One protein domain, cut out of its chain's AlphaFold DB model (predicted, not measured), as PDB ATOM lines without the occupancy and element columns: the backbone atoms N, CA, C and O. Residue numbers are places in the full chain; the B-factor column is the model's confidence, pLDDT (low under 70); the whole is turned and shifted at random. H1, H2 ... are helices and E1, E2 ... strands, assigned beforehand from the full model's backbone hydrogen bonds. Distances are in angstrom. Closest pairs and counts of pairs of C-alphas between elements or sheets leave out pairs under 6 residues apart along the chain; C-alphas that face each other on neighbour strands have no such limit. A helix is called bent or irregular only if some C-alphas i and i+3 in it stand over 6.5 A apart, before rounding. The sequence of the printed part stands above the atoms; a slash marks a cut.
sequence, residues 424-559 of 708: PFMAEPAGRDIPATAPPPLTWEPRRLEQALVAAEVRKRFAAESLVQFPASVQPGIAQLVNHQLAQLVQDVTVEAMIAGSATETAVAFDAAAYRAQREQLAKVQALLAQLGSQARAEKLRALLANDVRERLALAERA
ATOM      1  N   PRO A 424     -57.853 -26.733  -1.596       93.25
ATOM      2  CA  PRO A 424     -58.441 -28.066  -1.466       93.25
ATOM      3  C   PRO A 424     -58.139 -28.716  -0.110       93.25
ATOM      4  O   PRO A 424     -58.971 -29.444   0.426       93.25
ATOM      5  N   PHE A 425     -56.979 -28.430   0.492       93.06
ATOM      6  CA  PHE A 425     -56.631 -28.962   1.812       93.06
ATOM      7  C   PHE A 425     -57.457 -28.341   2.951       93.06
ATOM      8  O   PHE A 425     -57.460 -28.876   4.057       93.06
ATOM      9  N   MET A 426     -58.160 -27.230   2.700       94.69
ATOM     10  CA  MET A 426     -59.053 -26.592   3.669       94.69
ATOM     11  C   MET A 426     -60.447 -27.223   3.717       94.69
ATOM     12  O   MET A 426     -61.262 -26.781   4.526       94.69
ATOM     13  N   ALA A 427     -60.724 -28.254   2.911       92.12
ATOM     14  CA  ALA A 427     -61.944 -29.049   3.012       92.12
ATOM     15  C   ALA A 427     -62.100 -29.711   4.396       92.12
ATOM     16  O   ALA A 427     -61.136 -29.848   5.157       92.12
ATOM     17  N   GLU A 428     -63.332 -30.102   4.729       91.75
ATOM     18  CA  GLU A 428     -63.633 -30.747   6.006       91.75
ATOM     19  C   GLU A 428     -62.856 -32.067   6.133       91.75
ATOM     20  O   GLU A 428     -62.938 -32.912   5.237       91.75
ATOM     21  N   PRO A 429     -62.065 -32.247   7.207       89.12
ATOM     22  CA  PRO A 429     -61.314 -33.475   7.405       89.12
ATOM     23  C   PRO A 429     -62.248 -34.640   7.742       89.12
ATOM     24  O   PRO A 429     -63.272 -34.459   8.397       89.12
ATOM     25  N   ALA A 430     -61.845 -35.859   7.380       90.31
ATOM     26  CA  ALA A 430     -62.591 -37.068   7.732       90.31
ATOM     27  C   ALA A 430     -62.540 -37.360   9.242       90.31
ATOM     28  O   ALA A 430     -63.354 -38.130   9.752       90.31
ATOM     29  N   GLY A 431     -61.578 -36.763   9.957       86.50
ATOM     30  CA  GLY A 431     -61.502 -36.823  11.416       86.50
ATOM     31  C   GLY A 431     -61.104 -38.200  11.946       86.50
ATOM     32  O   GLY A 431     -61.483 -38.562  13.059       86.50
ATOM     33  N   ARG A 432     -60.349 -38.984  11.168       90.94
ATOM     34  CA  ARG A 432     -59.924 -40.335  11.553       90.94
ATOM     35  C   ARG A 432     -58.726 -40.243  12.478       90.94
ATOM     36  O   ARG A 432     -57.733 -39.622  12.120       90.94
ATOM     37  N   ASP A 433     -58.784 -40.862  13.653       91.25
ATOM     38  CA  ASP A 433     -57.637 -40.923  14.567       91.25
ATOM     39  C   ASP A 433     -56.772 -42.160  14.301       91.25
ATOM     40  O   ASP A 433     -57.264 -43.199  13.858       91.25
ATOM     41  N   ILE A 434     -55.475 -42.050  14.596       92.25
ATOM     42  CA  ILE A 434     -54.567 -43.200  14.557       92.25
ATOM     43  C   ILE A 434     -54.945 -44.107  15.731       92.25
ATOM     44  O   ILE A 434     -54.876 -43.653  16.880       92.25
ATOM     45  N   PRO A 435     -55.341 -45.366  15.483       90.44
ATOM     46  CA  PRO A 435     -55.779 -46.245  16.551       90.44
ATOM     47  C   PRO A 435     -54.610 -46.587  17.480       90.44
ATOM     48  O   PRO A 435     -53.471 -46.748  17.042       90.44
ATOM     49  N   ALA A 436     -54.899 -46.732  18.774       84.44
ATOM     50  CA  ALA A 436     -53.902 -47.157  19.762       84.44
ATOM     51  C   ALA A 436     -53.404 -48.589  19.496       84.44
ATOM     52  O   ALA A 436     -52.241 -48.902  19.748       84.44
ATOM     53  N   THR A 437     -54.279 -49.451  18.977       81.75
ATOM     54  CA  THR A 437     -53.982 -50.833  18.596       81.75
ATOM     55  C   THR A 437     -54.741 -51.197  17.324       81.75
ATOM     56  O   THR A 437     -55.848 -50.716  17.090       81.75
ATOM     57  N   ALA A 438     -54.153 -52.057  16.496       81.75
ATOM     58  CA  ALA A 438     -54.793 -52.602  15.304       81.75
ATOM     59  C   ALA A 438     -54.483 -54.104  15.186       81.75
ATOM     60  O   ALA A 438     -53.423 -54.523  15.668       81.75
ATOM     61  N   PRO A 439     -55.373 -54.916  14.578       79.88
ATOM     62  CA  PRO A 439     -55.127 -56.340  14.377       79.88
ATOM     63  C   PRO A 439     -53.885 -56.556  13.493       79.88
ATOM     64  O   PRO A 439     -53.878 -56.115  12.342       79.88
ATOM     65  N   PRO A 440     -52.817 -57.189  14.010       74.94
ATOM     66  CA  PRO A 440     -51.639 -57.522  13.219       74.94
ATOM     67  C   PRO A 440     -51.907 -58.770  12.350       74.94
ATOM     68  O   PRO A 440     -52.719 -59.615  12.734       74.94
ATOM     69  N   PRO A 441     -51.167 -58.970  11.245       82.38
ATOM     70  CA  PRO A 441     -50.105 -58.106  10.729       82.38
ATOM     71  C   PRO A 441     -50.657 -56.853  10.031       82.38
ATOM     72  O   PRO A 441     -51.607 -56.940   9.260       82.38
ATOM     73  N   LEU A 442     -50.036 -55.689  10.247       88.12
ATOM     74  CA  LEU A 442     -50.422 -54.473   9.526       88.12
ATOM     75  C   LEU A 442     -49.756 -54.422   8.155       88.12
ATOM     76  O   LEU A 442     -48.531 -54.492   8.052       88.12
ATOM     77  N   THR A 443     -50.554 -54.246   7.108       88.44
ATOM     78  CA  THR A 443     -50.074 -53.895   5.769       88.44
ATOM     79  C   THR A 443     -50.538 -52.485   5.414       88.44
ATOM     80  O   THR A 443     -51.433 -51.929   6.046       88.44
ATOM     81  N   TRP A 444     -49.866 -51.861   4.451       91.94
ATOM     82  CA  TRP A 444     -50.089 -50.467   4.091       91.94
ATOM     83  C   TRP A 444     -50.081 -50.322   2.580       91.94
ATOM     84  O   TRP A 444     -49.177 -50.852   1.930       91.94
ATOM     85  N   GLU A 445     -51.047 -49.585   2.043       93.50
ATOM     86  CA  GLU A 445     -51.145 -49.289   0.616       93.50
ATOM     87  C   GLU A 445     -50.103 -48.221   0.213       93.50
ATOM     88  O   GLU A 445     -50.247 -47.053   0.596       93.50
ATOM     89  N   PRO A 446     -49.067 -48.556  -0.590       91.44
ATOM     90  CA  PRO A 446     -47.962 -47.631  -0.872       91.44
ATOM     91  C   PRO A 446     -48.410 -46.344  -1.572       91.44
ATOM     92  O   PRO A 446     -47.948 -45.255  -1.240       91.44
ATOM     93  N   ARG A 447     -49.376 -46.450  -2.495       94.00
ATOM     94  CA  ARG A 447     -49.906 -45.303  -3.250       94.00
ATOM     95  C   ARG A 447     -50.565 -44.264  -2.343       94.00
ATOM     96  O   ARG A 447     -50.421 -43.069  -2.578       94.00
ATOM     97  N   ARG A 448     -51.265 -44.697  -1.290       94.06
ATOM     98  CA  ARG A 448     -51.895 -43.785  -0.324       94.06
ATOM     99  C   ARG A 448     -50.870 -43.135   0.598       94.06
ATOM    100  O   ARG A 448     -50.983 -41.949   0.893       94.06
ATOM    101  N   LEU A 449     -49.830 -43.866   1.002       94.50
ATOM    102  CA  LEU A 449     -48.722 -43.274   1.760       94.50
ATOM    103  C   LEU A 449     -47.987 -42.202   0.942       94.50
ATOM    104  O   LEU A 449     -47.654 -41.146   1.474       94.50
ATOM    105  N   GLU A 450     -47.792 -42.424  -0.358       94.56
ATOM    106  CA  GLU A 450     -47.243 -41.407  -1.263       94.56
ATOM    107  C   GLU A 450     -48.155 -40.180  -1.373       94.56
ATOM    108  O   GLU A 450     -47.667 -39.054  -1.284       94.56
ATOM    109  N   GLN A 451     -49.477 -40.369  -1.471       93.06
ATOM    110  CA  GLN A 451     -50.446 -39.265  -1.442       93.06
ATOM    111  C   GLN A 451     -50.353 -38.445  -0.148       93.06
ATOM    112  O   GLN A 451     -50.409 -37.217  -0.204       93.06
ATOM    113  N   ALA A 452     -50.150 -39.086   1.006       94.44
ATOM    114  CA  ALA A 452     -49.937 -38.375   2.266       94.44
ATOM    115  C   ALA A 452     -48.670 -37.499   2.218       94.44
ATOM    116  O   ALA A 452     -48.667 -36.370   2.708       94.44
ATOM    117  N   LEU A 453     -47.599 -37.976   1.575       95.75
ATOM    118  CA  LEU A 453     -46.343 -37.233   1.445       95.75
ATOM    119  C   LEU A 453     -46.441 -36.020   0.502       95.75
ATOM    120  O   LEU A 453     -45.683 -35.064   0.682       95.75
ATOM    121  N   VAL A 454     -47.405 -35.987  -0.429       95.31
ATOM    122  CA  VAL A 454     -47.664 -34.812  -1.293       95.31
ATOM    123  C   VAL A 454     -47.987 -33.557  -0.469       95.31
ATOM    124  O   VAL A 454     -47.664 -32.442  -0.887       95.31
ATOM    125  N   ALA A 455     -48.540 -33.709   0.741       94.44
ATOM    126  CA  ALA A 455     -48.814 -32.591   1.645       94.44
ATOM    127  C   ALA A 455     -47.555 -31.770   1.996       94.44
ATOM    128  O   ALA A 455     -47.662 -30.572   2.269       94.44
ATOM    129  N   ALA A 456     -46.360 -32.371   1.943       95.12
ATOM    130  CA  ALA A 456     -45.098 -31.659   2.143       95.12
ATOM    131  C   ALA A 456     -44.857 -30.598   1.056       95.12
ATOM    132  O   ALA A 456     -44.478 -29.467   1.363       95.12
ATOM    133  N   GLU A 457     -45.122 -30.934  -0.208       95.75
ATOM    134  CA  GLU A 457     -44.951 -30.016  -1.339       95.75
ATOM    135  C   GLU A 457     -46.051 -28.952  -1.374       95.75
ATOM    136  O   GLU A 457     -45.781 -27.785  -1.659       95.75
ATOM    137  N   VAL A 458     -47.283 -29.312  -0.992       95.69
ATOM    138  CA  VAL A 458     -48.370 -28.338  -0.784       95.69
ATOM    139  C   VAL A 458     -47.968 -27.302   0.268       95.69
ATOM    140  O   VAL A 458     -48.081 -26.104   0.013       95.69
ATOM    141  N   ARG A 459     -47.423 -27.740   1.413       96.19
ATOM    142  CA  ARG A 459     -46.936 -26.833   2.461       96.19
ATOM    143  C   ARG A 459     -45.836 -25.902   1.949       96.19
ATOM    144  O   ARG A 459     -45.896 -24.705   2.213       96.19
ATOM    145  N   LYS A 460     -44.821 -26.442   1.264       95.69
ATOM    146  CA  LYS A 460     -43.689 -25.648   0.752       95.69
ATOM    147  C   LYS A 460     -44.159 -24.569  -0.217       95.69
ATOM    148  O   LYS A 460     -43.786 -23.412  -0.055       95.69
ATOM    149  N   ARG A 461     -45.021 -24.938  -1.169       96.00
ATOM    150  CA  ARG A 461     -45.613 -24.008  -2.134       96.00
ATOM    151  C   ARG A 461     -46.449 -22.932  -1.449       96.00
ATOM    152  O   ARG A 461     -46.224 -21.754  -1.694       96.00
ATOM    153  N   PHE A 462     -47.330 -23.314  -0.522       96.12
ATOM    154  CA  PHE A 462     -48.115 -22.344   0.241       96.12
ATOM    155  C   PHE A 462     -47.217 -21.364   1.009       96.12
ATOM    156  O   PHE A 462     -47.466 -20.163   0.994       96.12
ATOM    157  N   ALA A 463     -46.154 -21.857   1.653       95.31
ATOM    158  CA  ALA A 463     -45.219 -21.019   2.399       95.31
ATOM    159  C   ALA A 463     -44.440 -20.037   1.503       95.31
ATOM    160  O   ALA A 463     -44.169 -18.921   1.936       95.31
ATOM    161  N   ALA A 464     -44.088 -20.440   0.280       95.25
ATOM    162  CA  ALA A 464     -43.326 -19.613  -0.654       95.25
ATOM    163  C   ALA A 464     -44.194 -18.594  -1.412       95.25
ATOM    164  O   ALA A 464     -43.762 -17.462  -1.615       95.25
ATOM    165  N   GLU A 465     -45.401 -18.984  -1.829       93.88
ATOM    166  CA  GLU A 465     -46.223 -18.201  -2.762       93.88
ATOM    167  C   GLU A 465     -47.370 -17.458  -2.070       93.88
ATOM    168  O   GLU A 465     -47.572 -16.269  -2.318       93.88
ATOM    169  N   SER A 466     -48.117 -18.137  -1.193       94.12
ATOM    170  CA  SER A 466     -49.372 -17.615  -0.628       94.12
ATOM    171  C   SER A 466     -49.177 -16.964   0.738       94.12
ATOM    172  O   SER A 466     -49.756 -15.917   1.015       94.12
ATOM    173  N   LEU A 467     -48.348 -17.551   1.607       95.75
ATOM    174  CA  LEU A 467     -48.143 -17.066   2.974       95.75
ATOM    175  C   LEU A 467     -47.543 -15.656   2.995       95.75
ATOM    176  O   LEU A 467     -47.958 -14.826   3.797       95.75
ATOM    177  N   VAL A 468     -46.610 -15.371   2.084       94.75
ATOM    178  CA  VAL A 468     -45.943 -14.063   1.970       94.75
ATOM    179  C   VAL A 468     -46.890 -12.930   1.565       94.75
ATOM    180  O   VAL A 468     -46.564 -11.767   1.783       94.75
ATOM    181  N   GLN A 469     -48.060 -13.253   1.001       93.06
ATOM    182  CA  GLN A 469     -49.079 -12.269   0.623       93.06
ATOM    183  C   GLN A 469     -49.879 -11.776   1.834       93.06
ATOM    184  O   GLN A 469     -50.489 -10.713   1.775       93.06
ATOM    185  N   PHE A 470     -49.882 -12.523   2.943       94.88
ATOM    186  CA  PHE A 470     -50.547 -12.092   4.168       94.88
ATOM    187  C   PHE A 470     -49.740 -11.009   4.897       94.88
ATOM    188  O   PHE A 470     -48.507 -11.010   4.830       94.88
ATOM    189  N   PRO A 471     -50.401 -10.138   5.682       93.31
ATOM    190  CA  PRO A 471     -49.707  -9.218   6.579       93.31
ATOM    191  C   PRO A 471     -48.781  -9.952   7.557       93.31
ATOM    192  O   PRO A 471     -49.121 -11.025   8.066       93.31
ATOM    193  N   ALA A 472     -47.612  -9.374   7.839       90.81
ATOM    194  CA  ALA A 472     -46.554 -10.018   8.613       90.81
ATOM    195  C   ALA A 472     -47.019 -10.406  10.025       90.81
ATOM    196  O   ALA A 472     -46.615 -11.449  10.543       90.81
ATOM    197  N   SER A 473     -47.914  -9.613  10.624       87.50
ATOM    198  CA  SER A 473     -48.449  -9.888  11.961       87.50
ATOM    199  C   SER A 473     -49.258 -11.190  12.053       87.50
ATOM    200  O   SER A 473     -49.260 -11.829  13.105       87.50
ATOM    201  N   VAL A 474     -49.913 -11.617  10.965       91.75
ATOM    202  CA  VAL A 474     -50.781 -12.808  10.952       91.75
ATOM    203  C   VAL A 474     -50.116 -14.041  10.344       91.75
ATOM    204  O   VAL A 474     -50.596 -15.155  10.566       91.75
ATOM    205  N   GLN A 475     -49.009 -13.877   9.608       93.06
ATOM    206  CA  GLN A 475     -48.306 -14.980   8.938       93.06
ATOM    207  C   GLN A 475     -48.010 -16.172   9.871       93.06
ATOM    208  O   GLN A 475     -48.326 -17.303   9.490       93.06
ATOM    209  N   PRO A 476     -47.493 -15.994  11.107       92.19
ATOM    210  CA  PRO A 476     -47.236 -17.127  11.998       92.19
ATOM    211  C   PRO A 476     -48.507 -17.910  12.356       92.19
ATOM    212  O   PRO A 476     -48.492 -19.143  12.366       92.19
ATOM    213  N   GLY A 477     -49.618 -17.207  12.609       91.56
ATOM    214  CA  GLY A 477     -50.908 -17.820  12.930       91.56
ATOM    215  C   GLY A 477     -51.491 -18.598  11.748       91.56
ATOM    216  O   GLY A 477     -51.932 -19.737  11.912       91.56
ATOM    217  N   ILE A 478     -51.417 -18.028  10.542       94.00
ATOM    218  CA  ILE A 478     -51.844 -18.697   9.303       94.00
ATOM    219  C   ILE A 478     -50.995 -19.945   9.037       94.00
ATOM    220  O   ILE A 478     -51.545 -21.013   8.771       94.00
ATOM    221  N   ALA A 479     -49.671 -19.853   9.177       93.69
ATOM    222  CA  ALA A 479     -48.775 -20.991   8.990       93.69
ATOM    223  C   ALA A 479     -49.091 -22.140   9.961       93.69
ATOM    224  O   ALA A 479     -49.134 -23.300   9.554       93.69
ATOM    225  N   GLN A 480     -49.357 -21.838  11.237       92.31
ATOM    226  CA  GLN A 480     -49.761 -22.847  12.219       92.31
ATOM    227  C   GLN A 480     -51.110 -23.491  11.880       92.31
ATOM    228  O   GLN A 480     -51.247 -24.711  11.992       92.31
ATOM    229  N   LEU A 481     -52.091 -22.697  11.445       92.81
ATOM    230  CA  LEU A 481     -53.404 -23.194  11.034       92.81
ATOM    231  C   LEU A 481     -53.284 -24.154   9.844       92.81
ATOM    232  O   LEU A 481     -53.824 -25.260   9.897       92.81
ATOM    233  N   VAL A 482     -52.536 -23.762   8.811       94.56
ATOM    234  CA  VAL A 482     -52.292 -24.590   7.621       94.56
ATOM    235  C   VAL A 482     -51.541 -25.867   7.984       94.56
ATOM    236  O   VAL A 482     -51.945 -26.950   7.570       94.56
ATOM    237  N   ASN A 483     -50.501 -25.774   8.815       95.00
ATOM    238  CA  ASN A 483     -49.755 -26.947   9.272       95.00
ATOM    239  C   ASN A 483     -50.654 -27.947  10.006       95.00
ATOM    240  O   ASN A 483     -50.567 -29.147   9.759       95.00
ATOM    241  N   HIS A 484     -51.545 -27.464  10.873       93.38
ATOM    242  CA  HIS A 484     -52.485 -28.323  11.581       93.38
ATOM    243  C   HIS A 484     -53.490 -28.994  10.632       93.38
ATOM    244  O   HIS A 484     -53.743 -30.194  10.765       93.38
ATOM    245  N   GLN A 485     -54.032 -28.249   9.664       93.94
ATOM    246  CA  GLN A 485     -54.963 -28.788   8.674       93.94
ATOM    247  C   GLN A 485     -54.290 -29.850   7.790       93.94
ATOM    248  O   GLN A 485     -54.814 -30.951   7.630       93.94
ATOM    249  N   LEU A 486     -53.081 -29.575   7.296       96.00
ATOM    250  CA  LEU A 486     -52.292 -30.547   6.536       96.00
ATOM    251  C   LEU A 486     -51.918 -31.766   7.387       96.00
ATOM    252  O   LEU A 486     -51.984 -32.888   6.899       96.00
ATOM    253  N   ALA A 487     -51.595 -31.590   8.672       95.56
ATOM    254  CA  ALA A 487     -51.347 -32.717   9.568       95.56
ATOM    255  C   ALA A 487     -52.597 -33.582   9.775       95.56
ATOM    256  O   ALA A 487     -52.467 -34.775  10.036       95.56
ATOM    257  N   GLN A 488     -53.800 -32.994   9.726       94.62
ATOM    258  CA  GLN A 488     -55.052 -33.750   9.811       94.62
ATOM    259  C   GLN A 488     -55.274 -34.555   8.532       94.62
ATOM    260  O   GLN A 488     -55.559 -35.743   8.616       94.62
ATOM    261  N   LEU A 489     -55.039 -33.948   7.367       95.19
ATOM    262  CA  LEU A 489     -55.111 -34.638   6.080       95.19
ATOM    263  C   LEU A 489     -54.114 -35.804   5.999       95.19
ATOM    264  O   LEU A 489     -54.492 -36.914   5.633       95.19
ATOM    265  N   VAL A 490     -52.853 -35.579   6.382       96.81
ATOM    266  CA  VAL A 490     -51.820 -36.630   6.422       96.81
ATOM    267  C   VAL A 490     -52.246 -37.766   7.349       96.81
ATOM    268  O   VAL A 490     -52.083 -38.930   6.989       96.81
ATOM    269  N   GLN A 491     -52.809 -37.448   8.519       95.50
ATOM    270  CA  GLN A 491     -53.332 -38.450   9.445       95.50
ATOM    271  C   GLN A 491     -54.459 -39.267   8.807       95.50
ATOM    272  O   GLN A 491     -54.370 -40.492   8.796       95.50
ATOM    273  N   ASP A 492     -55.476 -38.601   8.259       95.56
ATOM    274  CA  ASP A 492     -56.640 -39.258   7.668       95.56
ATOM    275  C   ASP A 492     -56.198 -40.214   6.547       95.56
ATOM    276  O   ASP A 492     -56.513 -41.402   6.612       95.56
ATOM    277  N   VAL A 493     -55.374 -39.738   5.600       95.06
ATOM    278  CA  VAL A 493     -54.831 -40.542   4.484       95.06
ATOM    279  C   VAL A 493     -53.974 -41.709   4.981       95.06
ATOM    280  O   VAL A 493     -54.066 -42.812   4.445       95.06
ATOM    281  N   THR A 494     -53.168 -41.500   6.026       96.00
ATOM    282  CA  THR A 494     -52.354 -42.570   6.626       96.00
ATOM    283  C   THR A 494     -53.241 -43.657   7.226       96.00
ATOM    284  O   THR A 494     -52.994 -44.836   7.000       96.00
ATOM    285  N   VAL A 495     -54.306 -43.285   7.940       95.12
ATOM    286  CA  VAL A 495     -55.262 -44.258   8.486       95.12
ATOM    287  C   VAL A 495     -56.007 -44.984   7.364       95.12
ATOM    288  O   VAL A 495     -56.219 -46.186   7.478       95.12
ATOM    289  N   GLU A 496     -56.355 -44.313   6.258       93.62
ATOM    290  CA  GLU A 496     -56.951 -44.995   5.093       93.62
ATOM    291  C   GLU A 496     -55.990 -45.971   4.405       93.62
ATOM    292  O   GLU A 496     -56.436 -46.944   3.806       93.62
ATOM    293  N   ALA A 497     -54.684 -45.700   4.453       94.62
ATOM    294  CA  ALA A 497     -53.667 -46.568   3.872       94.62
ATOM    295  C   ALA A 497     -53.470 -47.863   4.668       94.62
ATOM    296  O   ALA A 497     -52.881 -48.805   4.141       94.62
ATOM    297  N   MET A 498     -53.910 -47.904   5.927       93.62
ATOM    298  CA  MET A 498     -53.723 -49.038   6.822       93.62
ATOM    299  C   MET A 498     -54.712 -50.164   6.500       93.62
ATOM    300  O   MET A 498     -55.926 -49.980   6.540       93.62
ATOM    301  N   ILE A 499     -54.181 -51.361   6.264       89.06
ATOM    302  CA  ILE A 499     -54.938 -52.587   6.020       89.06
ATOM    303  C   ILE A 499     -54.578 -53.576   7.134       89.06
ATOM    304  O   ILE A 499     -53.437 -54.036   7.240       89.06
ATOM    305  N   ALA A 500     -55.549 -53.884   7.994       82.31
ATOM    306  CA  ALA A 500     -55.386 -54.895   9.033       82.31
ATOM    307  C   ALA A 500     -55.465 -56.292   8.400       82.31
ATOM    308  O   ALA A 500     -56.484 -56.636   7.799       82.31
ATOM    309  N   GLY A 501     -54.390 -57.073   8.513       70.88
ATOM    310  CA  GLY A 501     -54.345 -58.448   8.020       70.88
ATOM    311  C   GLY A 501     -55.182 -59.397   8.878       70.88
ATOM    312  O   GLY A 501     -55.486 -59.115  10.042       70.88
ATOM    313  N   SER A 502     -55.542 -60.551   8.314       64.19
ATOM    314  CA  SER A 502     -56.195 -61.621   9.074       64.19
ATOM    315  C   SER A 502     -55.161 -62.598   9.643       64.19
ATOM    316  O   SER A 502     -54.109 -62.851   9.056       64.19
ATOM    317  N   ALA A 503     -55.471 -63.229  10.780       54.66
ATOM    318  CA  ALA A 503     -54.608 -64.261  11.368       54.66
ATOM    319  C   ALA A 503     -54.366 -65.467  10.425       54.66
ATOM    320  O   ALA A 503     -53.386 -66.195  10.591       54.66
ATOM    321  N   THR A 504     -55.234 -65.660   9.425       50.69
ATOM    322  CA  THR A 504     -55.163 -66.718   8.406       50.69
ATOM    323  C   THR A 504     -54.223 -66.407   7.232       50.69
ATOM    324  O   THR A 504     -53.846 -67.332   6.521       50.69
ATOM    325  N   GLU A 505     -53.770 -65.159   7.051       50.78
ATOM    326  CA  GLU A 505     -52.780 -64.768   6.021       50.78
ATOM    327  C   GLU A 505     -51.322 -65.093   6.399       50.78
ATOM    328  O   GLU A 505     -50.394 -64.842   5.631       50.78
ATOM    329  N   THR A 506     -51.104 -65.722   7.556       50.47
ATOM    330  CA  THR A 506     -49.794 -66.205   8.036       50.47
ATOM    331  C   THR A 506     -49.126 -67.247   7.124       50.47
ATOM    332  O   THR A 506     -47.966 -67.587   7.350       50.47
ATOM    333  N   ALA A 507     -49.815 -67.721   6.079       47.47
ATOM    334  CA  ALA A 507     -49.294 -68.649   5.075       47.47
ATOM    335  C   ALA A 507     -48.520 -67.979   3.916       47.47
ATOM    336  O   ALA A 507     -47.857 -68.682   3.152       47.47
ATOM    337  N   VAL A 508     -48.579 -66.648   3.755       57.03
ATOM    338  CA  VAL A 508     -47.803 -65.946   2.714       57.03
ATOM    339  C   VAL A 508     -46.372 -65.713   3.202       57.03
ATOM    340  O   VAL A 508     -46.150 -65.217   4.306       57.03
ATOM    341  N   ALA A 509     -45.385 -66.058   2.369       66.62
ATOM    342  CA  ALA A 509     -43.976 -65.826   2.669       66.62
ATOM    343  C   ALA A 509     -43.716 -64.340   2.973       66.62
ATOM    344  O   ALA A 509     -44.058 -63.460   2.185       66.62
ATOM    345  N   PHE A 510     -43.096 -64.062   4.120       80.50
ATOM    346  CA  PHE A 510     -42.721 -62.709   4.520       80.50
ATOM    347  C   PHE A 510     -41.701 -62.105   3.541       80.50
ATOM    348  O   PHE A 510     -40.571 -62.587   3.440       80.50
ATOM    349  N   ASP A 511     -42.082 -61.020   2.863       86.25
ATOM    350  CA  ASP A 511     -41.186 -60.239   2.008       86.25
ATOM    351  C   ASP A 511     -40.471 -59.144   2.821       86.25
ATOM    352  O   ASP A 511     -41.022 -58.083   3.137       86.25
ATOM    353  N   ALA A 512     -39.205 -59.406   3.149       86.06
ATOM    354  CA  ALA A 512     -38.356 -58.489   3.905       86.06
ATOM    355  C   ALA A 512     -38.047 -57.179   3.159       86.06
ATOM    356  O   ALA A 512     -37.869 -56.140   3.804       86.06
ATOM    357  N   ALA A 513     -37.958 -57.212   1.826       88.88
ATOM    358  CA  ALA A 513     -37.642 -56.034   1.025       88.88
ATOM    359  C   ALA A 513     -38.853 -55.096   0.955       88.88
ATOM    360  O   ALA A 513     -38.713 -53.900   1.225       88.88
ATOM    361  N   ALA A 514     -40.043 -55.647   0.694       88.00
ATOM    362  CA  ALA A 514     -41.290 -54.885   0.705       88.00
ATOM    363  C   ALA A 514     -41.577 -54.274   2.086       88.00
ATOM    364  O   ALA A 514     -41.920 -53.093   2.179       88.00
ATOM    365  N   TYR A 515     -41.364 -55.035   3.169       88.81
ATOM    366  CA  TYR A 515     -41.523 -54.514   4.528       88.81
ATOM    367  C   TYR A 515     -40.570 -53.343   4.803       88.81
ATOM    368  O   TYR A 515     -40.999 -52.301   5.293       88.81
ATOM    369  N   ARG A 516     -39.284 -53.461   4.441       90.75
ATOM    370  CA  ARG A 516     -38.306 -52.374   4.622       90.75
ATOM    371  C   ARG A 516     -38.710 -51.107   3.864       90.75
ATOM    372  O   ARG A 516     -38.715 -50.034   4.463       90.75
ATOM    373  N   ALA A 517     -39.100 -51.234   2.596       91.31
ATOM    374  CA  ALA A 517     -39.542 -50.097   1.787       91.31
ATOM    375  C   ALA A 517     -40.764 -49.391   2.405       91.31
ATOM    376  O   ALA A 517     -40.804 -48.164   2.508       91.31
ATOM    377  N   GLN A 518     -41.731 -50.163   2.903       91.81
ATOM    378  CA  GLN A 518     -42.896 -49.637   3.615       91.81
ATOM    379  C   GLN A 518     -42.504 -48.898   4.907       91.81
ATOM    380  O   GLN A 518     -43.019 -47.814   5.185       91.81
ATOM    381  N   ARG A 519     -41.562 -49.440   5.692       93.19
ATOM    382  CA  ARG A 519     -41.046 -48.780   6.904       93.19
ATOM    383  C   ARG A 519     -40.372 -47.447   6.603       93.19
ATOM    384  O   ARG A 519     -40.568 -46.497   7.357       93.19
ATOM    385  N   GLU A 520     -39.620 -47.359   5.511       93.62
ATOM    386  CA  GLU A 520     -38.999 -46.107   5.072       93.62
ATOM    387  C   GLU A 520     -40.043 -45.056   4.673       93.62
ATOM    388  O   GLU A 520     -39.919 -43.891   5.055       93.62
ATOM    389  N   GLN A 521     -41.103 -45.447   3.955       94.81
ATOM    390  CA  GLN A 521     -42.209 -44.539   3.624       94.81
ATOM    391  C   GLN A 521     -42.921 -44.026   4.884       94.81
ATOM    392  O   GLN A 521     -43.134 -42.822   5.031       94.81
ATOM    393  N   LEU A 522     -43.224 -44.910   5.835       95.81
ATOM    394  CA  LEU A 522     -43.869 -44.536   7.095       95.81
ATOM    395  C   LEU A 522     -42.987 -43.639   7.971       95.81
ATOM    396  O   LEU A 522     -43.495 -42.717   8.605       95.81
ATOM    397  N   ALA A 523     -41.668 -43.846   7.972       95.19
ATOM    398  CA  ALA A 523     -40.731 -42.954   8.651       95.19
ATOM    399  C   ALA A 523     -40.754 -41.536   8.049       95.19
ATOM    400  O   ALA A 523     -40.729 -40.549   8.786       95.19
ATOM    401  N   LYS A 524     -40.885 -41.411   6.718       97.00
ATOM    402  CA  LYS A 524     -41.076 -40.107   6.056       97.00
ATOM    403  C   LYS A 524     -42.394 -39.448   6.478       97.00
ATOM    404  O   LYS A 524     -42.406 -38.246   6.735       97.00
ATOM    405  N   VAL A 525     -43.477 -40.217   6.608       97.62
ATOM    406  CA  VAL A 525     -44.776 -39.708   7.091       97.62
ATOM    407  C   VAL A 525     -44.680 -39.229   8.545       97.62
ATOM    408  O   VAL A 525     -45.155 -38.139   8.863       97.62
ATOM    409  N   GLN A 526     -44.016 -39.985   9.425       96.62
ATOM    410  CA  GLN A 526     -43.759 -39.566  10.812       96.62
ATOM    411  C   GLN A 526     -42.971 -38.254  10.872       96.62
ATOM    412  O   GLN A 526     -43.354 -37.337  11.601       96.62
ATOM    413  N   ALA A 527     -41.902 -38.143  10.078       96.75
ATOM    414  CA  ALA A 527     -41.104 -36.926   9.991       96.75
ATOM    415  C   ALA A 527     -41.935 -35.737   9.483       96.75
ATOM    416  O   ALA A 527     -41.832 -34.641  10.032       96.75
ATOM    417  N   LEU A 528     -42.805 -35.949   8.489       97.56
ATOM    418  CA  LEU A 528     -43.715 -34.922   7.983       97.56
ATOM    419  C   LEU A 528     -44.711 -34.455   9.059       97.56
ATOM    420  O   LEU A 528     -44.880 -33.251   9.248       97.56
ATOM    421  N   LEU A 529     -45.331 -35.374   9.806       97.38
ATOM    422  CA  LEU A 529     -46.234 -35.032  10.916       97.38
ATOM    423  C   LEU A 529     -45.523 -34.205  11.999       97.38
ATOM    424  O   LEU A 529     -46.083 -33.219  12.484       97.38
ATOM    425  N   ALA A 530     -44.281 -34.559  12.339       96.12
ATOM    426  CA  ALA A 530     -43.457 -33.795  13.273       96.12
ATOM    427  C   ALA A 530     -43.117 -32.396  12.726       96.12
ATOM    428  O   ALA A 530     -43.293 -31.399  13.428       96.12
ATOM    429  N   GLN A 531     -42.726 -32.286  11.450       95.50
ATOM    430  CA  GLN A 531     -42.467 -31.001  10.783       95.50
ATOM    431  C   GLN A 531     -43.711 -30.101  10.738       95.50
ATOM    432  O   GLN A 531     -43.604 -28.879  10.854       95.50
ATOM    433  N   LEU A 532     -44.904 -30.684  10.592       95.75
ATOM    434  CA  LEU A 532     -46.205 -30.004  10.676       95.75
ATOM    435  C   LEU A 532     -46.601 -29.615  12.113       95.75
ATOM    436  O   LEU A 532     -47.691 -29.093  12.329       95.75
ATOM    437  N   GLY A 533     -45.721 -29.817  13.097       92.81
ATOM    438  CA  GLY A 533     -45.960 -29.443  14.490       92.81
ATOM    439  C   GLY A 533     -46.878 -30.413  15.233       92.81
ATOM    440  O   GLY A 533     -47.399 -30.071  16.291       92.81
ATOM    441  N   SER A 534     -47.092 -31.622  14.704       94.00
ATOM    442  CA  SER A 534     -47.972 -32.631  15.294       94.00
ATOM    443  C   SER A 534     -47.201 -33.825  15.860       94.00
ATOM    444  O   SER A 534     -47.420 -34.978  15.482       94.00
ATOM    445  N   GLN A 535     -46.304 -33.548  16.813       94.44
ATOM    446  CA  GLN A 535     -45.466 -34.570  17.450       94.44
ATOM    447  C   GLN A 535     -46.303 -35.709  18.043       94.44
ATOM    448  O   GLN A 535     -45.993 -36.873  17.832       94.44
ATOM    449  N   ALA A 536     -47.418 -35.395  18.712       93.00
ATOM    450  CA  ALA A 536     -48.286 -36.408  19.311       93.00
ATOM    451  C   ALA A 536     -48.821 -37.429  18.284       93.00
ATOM    452  O   ALA A 536     -48.910 -38.615  18.591       93.00
ATOM    453  N   ARG A 537     -49.138 -36.996  17.054       94.69
ATOM    454  CA  ARG A 537     -49.592 -37.893  15.974       94.69
ATOM    455  C   ARG A 537     -48.451 -38.758  15.449       94.69
ATOM    456  O   ARG A 537     -48.641 -39.953  15.237       94.69
ATOM    457  N   ALA A 538     -47.262 -38.174  15.292       95.69
ATOM    458  CA  ALA A 538     -46.061 -38.913  14.909       95.69
ATOM    459  C   ALA A 538     -45.715 -40.003  15.942       95.69
ATOM    460  O   ALA A 538     -45.437 -41.142  15.565       95.69
ATOM    461  N   GLU A 539     -45.823 -39.691  17.238       94.38
ATOM    462  CA  GLU A 539     -45.602 -40.652  18.324       94.38
ATOM    463  C   GLU A 539     -46.657 -41.764  18.356       94.38
ATOM    464  O   GLU A 539     -46.298 -42.931  18.519       94.38
ATOM    465  N   LYS A 540     -47.944 -41.448  18.137       94.62
ATOM    466  CA  LYS A 540     -48.998 -42.472  18.000       94.62
ATOM    467  C   LYS A 540     -48.691 -43.442  16.857       94.62
ATOM    468  O   LYS A 540     -48.758 -44.655  17.051       94.62
ATOM    469  N   LEU A 541     -48.301 -42.924  15.689       95.31
ATOM    470  CA  LEU A 541     -47.905 -43.758  14.552       95.31
ATOM    471  C   LEU A 541     -46.688 -44.624  14.902       95.31
ATOM    472  O   LEU A 541     -46.664 -45.808  14.582       95.31
ATOM    473  N   ARG A 542     -45.685 -44.065  15.588       94.06
ATOM    474  CA  ARG A 542     -44.505 -44.817  16.042       94.06
ATOM    475  C   ARG A 542     -44.876 -45.957  16.985       94.06
ATOM    476  O   ARG A 542     -44.410 -47.074  16.773       94.06
ATOM    477  N   ALA A 543     -45.742 -45.703  17.963       93.06
ATOM    478  CA  ALA A 543     -46.214 -46.720  18.898       93.06
ATOM    479  C   ALA A 543     -46.975 -47.852  18.188       93.06
ATOM    480  O   ALA A 543     -46.693 -49.026  18.432       93.06
ATOM    481  N   LEU A 544     -47.874 -47.516  17.254       93.50
ATOM    482  CA  LEU A 544     -48.602 -48.500  16.443       93.50
ATOM    483  C   LEU A 544     -47.641 -49.392  15.637       93.50
ATOM    484  O   LEU A 544     -47.788 -50.612  15.580       93.50
ATOM    485  N   LEU A 545     -46.613 -48.778  15.058       92.94
ATOM    486  CA  LEU A 545     -45.593 -49.455  14.267       92.94
ATOM    487  C   LEU A 545     -44.619 -50.303  15.094       92.94
ATOM    488  O   LEU A 545     -44.119 -51.302  14.577       92.94
ATOM    489  N   ALA A 546     -44.328 -49.924  16.338       92.00
ATOM    490  CA  ALA A 546     -43.571 -50.753  17.274       92.00
ATOM    491  C   ALA A 546     -44.404 -51.966  17.723       92.00
ATOM    492  O   ALA A 546     -43.895 -53.085  17.804       92.00
ATOM    493  N   ASN A 547     -45.707 -51.765  17.941       90.56
ATOM    494  CA  ASN A 547     -46.640 -52.838  18.258       90.56
ATOM    495  C   ASN A 547     -46.702 -53.887  17.134       90.56
ATOM    496  O   ASN A 547     -46.574 -55.072  17.418       90.56
ATOM    497  N   ASP A 548     -46.803 -53.474  15.866       90.31
ATOM    498  CA  ASP A 548     -46.773 -54.400  14.717       90.31
ATOM    499  C   ASP A 548     -45.495 -55.257  14.672       90.31
ATOM    500  O   ASP A 548     -45.574 -56.476  14.512       90.31
ATOM    501  N   VAL A 549     -44.316 -54.658  14.890       91.62
ATOM    502  CA  VAL A 549     -43.037 -55.397  14.938       91.62
ATOM    503  C   VAL A 549     -43.055 -56.447  16.048       91.62
ATOM    504  O   VAL A 549     -42.674 -57.597  15.814       91.62
ATOM    505  N   ARG A 550     -43.526 -56.079  17.246       90.56
ATOM    506  CA  ARG A 550     -43.640 -57.002  18.383       90.56
ATOM    507  C   ARG A 550     -44.531 -58.197  18.044       90.56
ATOM    508  O   ARG A 550     -44.144 -59.335  18.292       90.56
ATOM    509  N   GLU A 551     -45.697 -57.947  17.460       88.31
ATOM    510  CA  GLU A 551     -46.660 -58.996  17.117       88.31
ATOM    511  C   GLU A 551     -46.144 -59.912  15.999       88.31
ATOM    512  O   GLU A 551     -46.286 -61.132  16.078       88.31
ATOM    513  N   ARG A 552     -45.458 -59.360  14.991       88.38
ATOM    514  CA  ARG A 552     -44.812 -60.149  13.931       88.38
ATOM    515  C   ARG A 552     -43.670 -61.018  14.460       88.38
ATOM    516  O   ARG A 552     -43.540 -62.161  14.028       88.38
ATOM    517  N   LEU A 553     -42.877 -60.519  15.411       90.12
ATOM    518  CA  LEU A 553     -41.855 -61.319  16.097       90.12
ATOM    519  C   LEU A 553     -42.480 -62.428  16.954       90.12
ATOM    520  O   LEU A 553     -41.964 -63.543  16.959       90.12
ATOM    521  N   ALA A 554     -43.605 -62.159  17.624       88.31
ATOM    522  CA  ALA A 554     -44.352 -63.163  18.382       88.31
ATOM    523  C   ALA A 554     -45.011 -64.222  17.475       88.31
ATOM    524  O   ALA A 554     -45.154 -65.379  17.867       88.31
ATOM    525  N   LEU A 555     -45.421 -63.854  16.256       86.12
ATOM    526  CA  LEU A 555     -45.896 -64.794  15.234       86.12
ATOM    527  C   LEU A 555     -44.764 -65.697  14.731       86.12
ATOM    528  O   LEU A 555     -44.928 -66.916  14.733       86.12
ATOM    529  N   ALA A 556     -43.613 -65.119  14.374       87.19
ATOM    530  CA  ALA A 556     -42.426 -65.889  13.997       87.19
ATOM    531  C   ALA A 556     -41.990 -66.819  15.139       87.19
ATOM    532  O   ALA A 556     -41.632 -67.972  14.915       87.19
ATOM    533  N   GLU A 557     -42.054 -66.329  16.378       87.44
ATOM    534  CA  GLU A 557     -41.738 -67.111  17.569       87.44
ATOM    535  C   GLU A 557     -42.704 -68.291  17.737       87.44
ATOM    536  O   GLU A 557     -42.268 -69.420  17.934       87.44
ATOM    537  N   ARG A 558     -44.017 -68.065  17.617       86.62
ATOM    538  CA  ARG A 558     -44.997 -69.157  17.657       86.62
ATOM    539  C   ARG A 558     -44.712 -70.195  16.578       86.62
ATOM    540  O   ARG A 558     -44.724 -71.374  16.905       86.62
ATOM    541  N   ALA A 559     -44.413 -69.784  15.345       83.06
ATOM    542  CA  ALA A 559     -44.048 -70.713  14.274       83.06
ATOM    543  C   ALA A 559     -42.825 -71.574  14.647       83.06
ATOM    544  O   ALA A 559     -42.841 -72.781  14.425       83.06
TER     545      ALA A 559
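AT A GLANCE: This is residues 424 to 559 of the 708 residues of an uncharacterized protein of Ramlibacter sp. WS9 (UniProt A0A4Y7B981). Two long helical hairpins, H1 with H2 and H4 with H5, are packed partly side by side and shifted lengthwise, making a rod in which the turn end of H4 and H5 packs on the H1-H2 hairpin. A tiny two-strand sheet, E1 with E2, continues the open end of the H1-H2 hairpin, and short H3 follows it. The printed part has 136 residues with five named helices and two named strands in the order E1 H1 H2 E2 H3 H4 H5; the sheet is antiparallel, in the order E1 - E2. The class is mostly helix, and the whole is only just loose, close to compact, with a radius of gyration of the C-alphas of 17.3 A and spans of 62 by 24 by 21 A.

HOW THE PARTS SIT: E1, residues 442 to 444, and E2, residues 498 to 500, are antiparallel neighbours at 145 degrees, with N 443 and O 499 at 2.9 A and N 499 and O 443 at 2.8 A, within hydrogen-bond range. H1, residues 446 to 469, and H2, residues 475 to 497, form a hairpin: they touch, closest at the C-alphas of Ala 452 and Val 490, 4.9 A, at a shallow tilt of 10 degrees, opposite ways. H4, residues 512 to 531, touches H1 at residues 446 to 456 alone, closest at the C-alphas of Leu 453 and Val 525, 6.4 A. H4 only just touches H2, with 3 pairs of C-alphas within 8 A, closest at Ala 487 and Leu 529, 5.8 A. H1, H2 and H4 form an up and down bundle, each running against the one before. H5, residues 535 to 559, forms a hairpin with H4, closest at the C-alphas of Gln 526 and Ala 538, 4.7 A, at a shallow tilt of 19 degrees. H3, residues 503 to 507, is near H5 and apart from H4. Every O i to N i+4 pair is within hydrogen-bond range in H2, H4 and H5, against 14 of 20 in H1 and 0 of 1 in H3, where 0 of 2 O i to N i+3 pairs are within range.

IN THESE COORDINATES: E1 begins at C-alpha 442 (-50.422, -54.473, 9.526) and is 6.8 A long; E2 is 6.5 A. H1 is 35.4 A long, with a kink of 44 degrees near residue 463; it is only just irregular, C-alphas 464 and 467 being 6.55 A apart. H2 is 32.4 A and H4 28.6 A long. H3, 9.3 A, is irregular, with C-alphas 504 and 507 7.0 A apart. H5, 36.3 A, ends at C-alpha 559 (-44.048, -70.713, 14.274).

THE WHOLE: The C-alphas farthest apart, of Pro 471 and Ala 559, are 62.2 A apart. The printed part has no cut, and the links between named elements are tight. Residues 424 to 441 hold no named element. Mean pLDDT of the printed part is 89.9; residues 502 to 509 are under 70.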